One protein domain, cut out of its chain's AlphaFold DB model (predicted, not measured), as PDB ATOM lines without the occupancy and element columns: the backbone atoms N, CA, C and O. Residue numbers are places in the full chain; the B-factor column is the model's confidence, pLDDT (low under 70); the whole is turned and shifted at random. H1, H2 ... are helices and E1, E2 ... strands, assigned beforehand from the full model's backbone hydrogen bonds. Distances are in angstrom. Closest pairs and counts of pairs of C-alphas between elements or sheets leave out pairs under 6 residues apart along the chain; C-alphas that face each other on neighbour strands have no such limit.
ATOM      1  N   LEU A   5      28.295 -16.090 -21.478       96.00
ATOM      2  CA  LEU A   5      27.587 -17.309 -21.852       96.00
ATOM      3  C   LEU A   5      26.352 -17.440 -20.959       96.00
ATOM      4  O   LEU A   5      26.475 -17.418 -19.740       96.00
ATOM      5  N   ASP A   6      25.163 -17.522 -21.559       93.19
ATOM      6  CA  ASP A   6      23.879 -17.633 -20.844       93.19
ATOM      7  C   ASP A   6      23.683 -16.578 -19.729       93.19
ATOM      8  O   ASP A   6      23.097 -16.843 -18.684       93.19
ATOM      9  N   GLY A   7      24.207 -15.364 -19.932       93.62
ATOM     10  CA  GLY A   7      24.149 -14.268 -18.953       93.62
ATOM     11  C   GLY A   7      25.241 -14.297 -17.875       93.62
ATOM     12  O   GLY A   7      25.436 -13.292 -17.192       93.62
ATOM     13  N   ALA A   8      26.007 -15.384 -17.759       93.94
ATOM     14  CA  ALA A   8      27.179 -15.457 -16.895       93.94
ATOM     15  C   ALA A   8      28.404 -14.861 -17.592       93.94
ATOM     16  O   ALA A   8      28.650 -15.107 -18.773       93.94
ATOM     17  N   VAL A   9      29.186 -14.079 -16.852       97.06
ATOM     18  CA  VAL A   9      30.392 -13.446 -17.381       97.06
ATOM     19  C   VAL A   9      31.620 -14.246 -16.954       97.06
ATOM     20  O   VAL A   9      31.996 -14.213 -15.787       97.06
ATOM     21  N   LEU A  10      32.252 -14.917 -17.911       97.00
ATOM     22  CA  LEU A  10      33.412 -15.776 -17.690       97.00
ATOM     23  C   LEU A  10      34.712 -14.961 -17.611       97.00
ATOM     24  O   LEU A  10      34.829 -13.861 -18.180       97.00
ATOM     25  N   ARG A  11      35.701 -15.503 -16.907       97.75
ATOM     26  CA  ARG A  11      37.081 -15.008 -16.829       97.75
ATOM     27  C   ARG A  11      37.999 -15.988 -17.532       97.75
ATOM     28  O   ARG A  11      37.852 -17.185 -17.356       97.75
ATOM     29  N   PHE A  12      38.942 -15.467 -18.309       96.94
ATOM     30  CA  PHE A  12      39.837 -16.278 -19.123       96.94
ATOM     31  C   PHE A  12      41.291 -15.998 -18.786       96.94
ATOM     32  O   PHE A  12      41.677 -14.843 -18.607       96.94
ATOM     33  N   GLU A  13      42.084 -17.057 -18.807       97.06
ATOM     34  CA  GLU A  13      43.538 -17.008 -18.846       97.06
ATOM     35  C   GLU A  13      44.011 -17.556 -20.195       97.06
ATOM     36  O   GLU A  13      43.505 -18.567 -20.686       97.06
ATOM     37  N   ALA A  14      44.951 -16.852 -20.827       95.44
ATOM     38  CA  ALA A  14      45.549 -17.287 -22.082       95.44
ATOM     39  C   ALA A  14      46.760 -18.185 -21.797       95.44
ATOM     40  O   ALA A  14      47.634 -17.819 -21.010       95.44
ATOM     41  N   GLY A  15      46.812 -19.338 -22.460       87.44
ATOM     42  CA  GLY A  15      47.946 -20.258 -22.458       87.44
ATOM     43  C   GLY A  15      48.550 -20.411 -23.854       87.44
ATOM     44  O   GLY A  15      48.118 -19.761 -24.805       87.44
ATOM     45  N   ALA A  16      49.546 -21.289 -23.987       83.56
ATOM     46  CA  ALA A  16      50.214 -21.538 -25.268       83.56
ATOM     47  C   ALA A  16      49.256 -22.072 -26.353       83.56
ATOM     48  O   ALA A  16      49.382 -21.697 -27.516       83.56
ATOM     49  N   ASP A  17      48.273 -22.884 -25.955       81.00
ATOM     50  CA  ASP A  17      47.411 -23.634 -26.877       81.00
ATOM     51  C   ASP A  17      45.959 -23.124 -26.929       81.00
ATOM     52  O   ASP A  17      45.090 -23.766 -27.520       81.00
ATOM     53  N   GLY A  18      45.664 -21.973 -26.314       90.69
ATOM     54  CA  GLY A  18      44.315 -21.404 -26.309       90.69
ATOM     55  C   GLY A  18      43.976 -20.656 -25.026       90.69
ATOM     56  O   GLY A  18      44.818 -19.972 -24.443       90.69
ATOM     57  N   PHE A  19      42.720 -20.772 -24.603       97.12
ATOM     58  CA  PHE A  19      42.189 -20.052 -23.451       97.12
ATOM     59  C   PHE A  19      41.521 -21.015 -22.477       97.12
ATOM     60  O   PHE A  19      40.751 -21.872 -22.896       97.12
ATOM     61  N   THR A  20      41.743 -20.827 -21.184       97.25
ATOM     62  CA  THR A  20      41.032 -21.565 -20.135       97.25
ATOM     63  C   THR A  20      40.146 -20.593 -19.379       97.25
ATOM     64  O   THR A  20      40.617 -19.533 -18.965       97.25
ATOM     65  N   ASP A  21      38.867 -20.923 -19.209       96.75
ATOM     66  CA  ASP A  21      38.008 -20.149 -18.320       96.75
ATOM     67  C   ASP A  21      38.231 -20.586 -16.861       96.75
ATOM     68  O   ASP A  21      38.221 -21.779 -16.561       96.75
ATOM     69  N   THR A  22      38.454 -19.644 -15.947       96.81
ATOM     70  CA  THR A  22      38.783 -19.961 -14.546       96.81
ATOM     71  C   THR A  22      37.557 -20.219 -13.675       96.81
ATOM     72  O   THR A  22      37.705 -20.674 -12.543       96.81
ATOM     73  N   ASP A  23      36.352 -19.962 -14.190       96.31
ATOM     74  CA  ASP A  23      35.103 -20.193 -13.468       96.31
ATOM     75  C   ASP A  23      34.655 -21.664 -13.583       96.31
ATOM     76  O   ASP A  23      34.145 -22.227 -12.612       96.31
ATOM     77  N   THR A  24      34.863 -22.306 -14.740       96.06
ATOM     78  CA  THR A  24      34.486 -23.717 -14.970       96.06
ATOM     79  C   THR A  24      35.655 -24.641 -15.302       96.06
ATOM     80  O   THR A  24      35.503 -25.860 -15.229       96.06
ATOM     81  N   GLY A  25      36.820 -24.094 -15.655       95.38
ATOM     82  CA  GLY A  25      37.974 -24.870 -16.107       95.38
ATOM     83  C   GLY A  25      37.845 -25.385 -17.543       95.38
ATOM     84  O   GLY A  25      38.562 -26.311 -17.920       95.38
ATOM     85  N   SER A  26      36.929 -24.833 -18.346       97.31
ATOM     86  CA  SER A  26      36.760 -25.243 -19.744       97.31
ATOM     87  C   SER A  26      37.843 -24.628 -20.627       97.31
ATOM     88  O   SER A  26      38.251 -23.484 -20.417       97.31
ATOM     89  N   VAL A  27      38.279 -25.369 -21.647       96.94
ATOM     90  CA  VAL A  27      39.293 -24.930 -22.617       96.94
ATOM     91  C   VAL A  27      38.617 -24.488 -23.907       96.94
ATOM     92  O   VAL A  27      37.718 -25.161 -24.414       96.94
ATOM     93  N   TRP A  28      39.068 -23.364 -24.452       97.31
ATOM     94  CA  TRP A  28      38.468 -22.668 -25.578       97.31
ATOM     95  C   TRP A  28      39.497 -22.367 -26.663       97.31
ATOM     96  O   TRP A  28      40.619 -21.938 -26.383       97.31
ATOM     97  N   ASP A  29      39.081 -22.541 -27.915       95.44
ATOM     98  CA  ASP A  29      39.868 -22.145 -29.076       95.44
ATOM     99  C   ASP A  29      39.674 -20.660 -29.439       95.44
ATOM    100  O   ASP A  29      38.786 -19.956 -28.944       95.44
ATOM    101  N   VAL A  30      40.500 -20.173 -30.367       92.50
ATOM    102  CA  VAL A  30      40.448 -18.783 -30.852       92.50
ATOM    103  C   VAL A  30      39.134 -18.430 -31.561       92.50
ATOM    104  O   VAL A  30      38.811 -17.254 -31.721       92.50
ATOM    105  N   THR A  31      38.346 -19.427 -31.969       93.12
ATOM    106  CA  THR A  31      37.041 -19.247 -32.621       93.12
ATOM    107  C   THR A  31      35.886 -19.142 -31.623       93.12
ATOM    108  O   THR A  31      34.717 -19.073 -32.030       93.12
ATOM    109  N   GLY A  32      36.207 -19.116 -30.324       94.81
ATOM    110  CA  GLY A  32      35.251 -19.003 -29.234       94.81
ATOM    111  C   GLY A  32      34.468 -20.288 -28.986       94.81
ATOM    112  O   GLY A  32      33.374 -20.208 -28.426       94.81
ATOM    113  N   ARG A  33      34.971 -21.453 -29.419       96.94
ATOM    114  CA  ARG A  33      34.369 -22.761 -29.132       96.94
ATOM    115  C   ARG A  33      35.074 -23.408 -27.944       96.94
ATOM    116  O   ARG A  33      36.298 -23.458 -27.910       96.94
ATOM    117  N   ALA A  34      34.294 -23.934 -27.005       97.25
ATOM    118  CA  ALA A  34      34.811 -24.789 -25.948       97.25
ATOM    119  C   ALA A  34      35.134 -26.169 -26.536       97.25
ATOM    120  O   ALA A  34      34.256 -26.846 -27.080       97.25
ATOM    121  N   VAL A  35      36.403 -26.555 -26.462       97.19
ATOM    122  CA  VAL A  35      36.946 -27.786 -27.056       97.19
ATOM    123  C   VAL A  35      37.196 -28.884 -26.026       97.19
ATOM    124  O   VAL A  35      37.379 -30.028 -26.420       97.19
ATOM    125  N   ALA A  36      37.187 -28.554 -24.731       96.50
ATOM    126  CA  ALA A  36      37.272 -29.521 -23.641       96.50
ATOM    127  C   ALA A  36      36.698 -28.945 -22.335       96.50
ATOM    128  O   ALA A  36      36.651 -27.726 -22.148       96.50
ATOM    129  N   GLY A  37      36.329 -29.831 -21.409       95.75
ATOM    130  CA  GLY A  37      35.852 -29.476 -20.070       95.75
ATOM    131  C   GLY A  37      34.326 -29.348 -19.971       95.75
ATOM    132  O   GLY A  37      33.606 -29.744 -20.888       95.75
ATOM    133  N   PRO A  38      33.802 -28.815 -18.854       97.56
ATOM    134  CA  PRO A  38      32.363 -28.821 -18.567       97.56
ATOM    135  C   PRO A  38      31.473 -28.122 -19.603       97.56
ATOM    136  O   PRO A  38      30.294 -28.450 -19.720       97.56
ATOM    137  N   LEU A  39      32.016 -27.157 -20.348       97.38
ATOM    138  CA  LEU A  39      31.295 -26.412 -21.381       97.38
ATOM    139  C   LEU A  39      31.599 -26.900 -22.803       97.38
ATOM    140  O   LEU A  39      31.278 -26.190 -23.753       97.38
ATOM    141  N   GLU A  40      32.205 -28.077 -22.985       97.69
ATOM    142  CA  GLU A  40      32.559 -28.605 -24.308       97.69
ATOM    143  C   GLU A  40      31.386 -28.542 -25.308       97.69
ATOM    144  O   GLU A  40      30.235 -28.863 -25.007       97.69
ATOM    145  N   GLY A  41      31.676 -28.065 -26.521       97.12
ATOM    146  CA  GLY A  41      30.693 -27.880 -27.591       97.12
ATOM    147  C   GLY A  41      29.903 -26.569 -27.520       97.12
ATOM    148  O   GLY A  41      29.274 -26.194 -28.513       97.12
ATOM    149  N   ARG A  42      29.959 -25.826 -26.406       97.69
ATOM    150  CA  ARG A  42      29.380 -24.477 -26.317       97.69
ATOM    151  C   ARG A  42      30.211 -23.474 -27.126       97.69
ATOM    152  O   ARG A  42      31.390 -23.683 -27.412       97.69
ATOM    153  N   ARG A  43      29.576 -22.361 -27.506       96.81
ATOM    154  CA  ARG A  43      30.193 -21.302 -28.313       96.81
ATOM    155  C   ARG A  43      29.862 -19.922 -27.759       96.81
ATOM    156  O   ARG A  43      28.699 -19.640 -27.483       96.81
ATOM    157  N   LEU A  44      30.874 -19.067 -27.638       96.75
ATOM    158  CA  LEU A  44      30.705 -17.662 -27.277       96.75
ATOM    159  C   LEU A  44      30.130 -16.861 -28.444       96.75
ATOM    160  O   LEU A  44      30.384 -17.148 -29.617       96.75
ATOM    161  N   GLU A  45      29.421 -15.785 -28.120       95.81
ATOM    162  CA  GLU A  45      28.937 -14.859 -29.134       95.81
ATOM    163  C   GLU A  45      30.119 -14.092 -29.769       95.81
ATOM    164  O   GLU A  45      30.941 -13.497 -29.053       95.81
ATOM    165  N   PRO A  46      30.258 -14.078 -31.105       92.25
ATOM    166  CA  PRO A  46      31.254 -13.247 -31.765       92.25
ATOM    167  C   PRO A  46      30.945 -11.767 -31.527       92.25
ATOM    168  O   PRO A  46      29.805 -11.322 -31.610       92.25
ATOM    169  N   VAL A  47      31.986 -10.982 -31.255       90.75
ATOM    170  CA  VAL A  47      31.856  -9.521 -31.304       90.75
ATOM    171  C   VAL A  47      31.924  -9.138 -32.771       90.75
ATOM    172  O   VAL A  47      32.815  -9.622 -33.472       90.75
ATOM    173  N   VAL A  48      31.003  -8.294 -33.233       86.31
ATOM    174  CA  VAL A  48      31.072  -7.735 -34.585       86.31
ATOM    175  C   VAL A  48      32.389  -6.977 -34.708       86.31
ATOM    176  O   VAL A  48      32.622  -5.987 -34.019       86.31
ATOM    177  N   HIS A  49      33.267  -7.494 -35.553       78.19
ATOM    178  CA  HIS A  49      34.546  -6.901 -35.895       78.19
ATOM    179  C   HIS A  49      34.770  -7.126 -37.384       78.19
ATOM    180  O   HIS A  49      34.264  -8.094 -37.955       78.19
ATOM    181  N   GLY A  50      35.521  -6.232 -38.008       77.81
ATOM    182  CA  GLY A  50      35.963  -6.415 -39.376       77.81
ATOM    183  C   GLY A  50      37.478  -6.468 -39.427       77.81
ATOM    184  O   GLY A  50      38.156  -5.674 -38.777       77.81
ATOM    185  N   ASN A  51      37.998  -7.431 -40.181       76.25
ATOM    186  CA  ASN A  51      39.405  -7.478 -40.539       76.25
ATOM    187  C   ASN A  51      39.542  -6.822 -41.913       76.25
ATOM    188  O   ASN A  51      39.171  -7.410 -42.929       76.25
ATOM    189  N   TYR A  52      39.997  -5.573 -41.923       82.50
ATOM    190  CA  TYR A  52      40.147  -4.789 -43.140       82.50
ATOM    191  C   TYR A  52      41.614  -4.445 -43.343       82.50
ATOM    192  O   TYR A  52      42.290  -3.975 -42.427       82.50
ATOM    193  N   LEU A  53      42.092  -4.603 -44.577       83.88
ATOM    194  CA  LEU A  53      43.302  -3.907 -44.997       83.88
ATOM    195  C   LEU A  53      43.043  -2.400 -44.877       83.88
ATOM    196  O   LEU A  53      41.977  -1.926 -45.276       83.88
ATOM    197  N   TRP A  54      44.006  -1.644 -44.345       79.50
ATOM    198  CA  TRP A  54      43.810  -0.219 -44.037       79.50
ATOM    199  C   TRP A  54      43.334   0.594 -45.256       79.50
ATOM    200  O   TRP A  54      42.515   1.497 -45.117       79.50
ATOM    201  N   PHE A  55      43.791   0.246 -46.464       82.38
ATOM    202  CA  PHE A  55      43.389   0.928 -47.695       82.38
ATOM    203  C   PHE A  55      41.971   0.553 -48.146       82.38
ATOM    204  O   PHE A  55      41.285   1.375 -48.745       82.38
ATOM    205  N   ALA A  56      41.504  -0.660 -47.831       84.88
ATOM    206  CA  ALA A  56      40.129  -1.071 -48.097       84.88
ATOM    207  C   ALA A  56      39.153  -0.347 -47.157       84.88
ATOM    208  O   ALA A  56      38.068   0.041 -47.581       84.88
ATOM    209  N   TRP A  57      39.560  -0.086 -45.908       86.12
ATOM    210  CA  TRP A  57      38.762   0.702 -44.963       86.12
ATOM    211  C   TRP A  57      38.443   2.105 -45.492       86.12
ATOM    212  O   TRP A  57      37.310   2.555 -45.358       86.12
ATOM    213  N   GLY A  58      39.388   2.758 -46.180       82.25
ATOM    214  CA  GLY A  58      39.152   4.062 -46.810       82.25
ATOM    215  C   GLY A  58      38.016   4.062 -47.846       82.25
ATOM    216  O   GLY A  58      37.352   5.079 -48.010       82.25
ATOM    217  N   ALA A  59      37.747   2.928 -48.504       83.31
ATOM    218  CA  ALA A  59      36.618   2.793 -49.429       83.31
ATOM    219  C   ALA A  59      35.277   2.556 -48.709       83.31
ATOM    220  O   ALA A  59      34.238   2.999 -49.189       83.31
ATOM    221  N   PHE A  60      35.290   1.865 -47.563       82.81
ATOM    222  CA  PHE A  60      34.078   1.534 -46.799       82.81
ATOM    223  C   PHE A  60      33.680   2.601 -45.768       82.81
ATOM    224  O   PHE A  60      32.514   2.668 -45.385       82.81
ATOM    225  N   ALA A  61      34.625   3.429 -45.321       85.19
ATOM    226  CA  ALA A  61      34.421   4.470 -44.317       85.19
ATOM    227  C   ALA A  61      35.162   5.762 -44.724       85.19
ATOM    228  O   ALA A  61      36.177   6.110 -44.106       85.19
TER     229      ALA A  61
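Overview. This is residues 5 to 61 of the 68 residues of the protein "DUF3179 domain-containing protein" of Gemmatimonadetes bacterium (UniProt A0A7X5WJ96). With little regular structure, a small head of loops, hairpin E1 and E2 and strand E3 sends a long arm to helix H1, residues 54 to 59 of which stand free. Of 57 printed residues, 18 lie in named elements, in order E1, E2, E3, H1, class mixed. The whole is only just loose, close to extended, with radius of gyration of the C-alphas 15.0 A and spans 44 by 28 by 18 A.

Along the chain. Find C-alpha 12 at (39.837, -16.278, -19.123), where E1, residues 12 to 15, begins. E2 is residues 18 to 21, E3 residues 34 to 36. H1, residues 54 to 60, runs 10.3 A to C-alpha 60 at (34.078, 1.534, -46.799).

Arrangement. See E1 and E2 antiparallel at 148 degrees, N 13 and O 20 within hydrogen-bond range at 2.9 A. Residues 27 to 28 pair antiparallel with E2 and E3. H1 is apart from these strands, with O i to N i+4 within range in 1 of 3 pairs, O i to N i+3 in 4 of 4.

Size, cuts and confidence. C-alphas 38 and 59, the farthest apart, span 44.4 A. The printed part has no cut; links E2 to E3 and E3 to H1 are long. No printed residue is under 70.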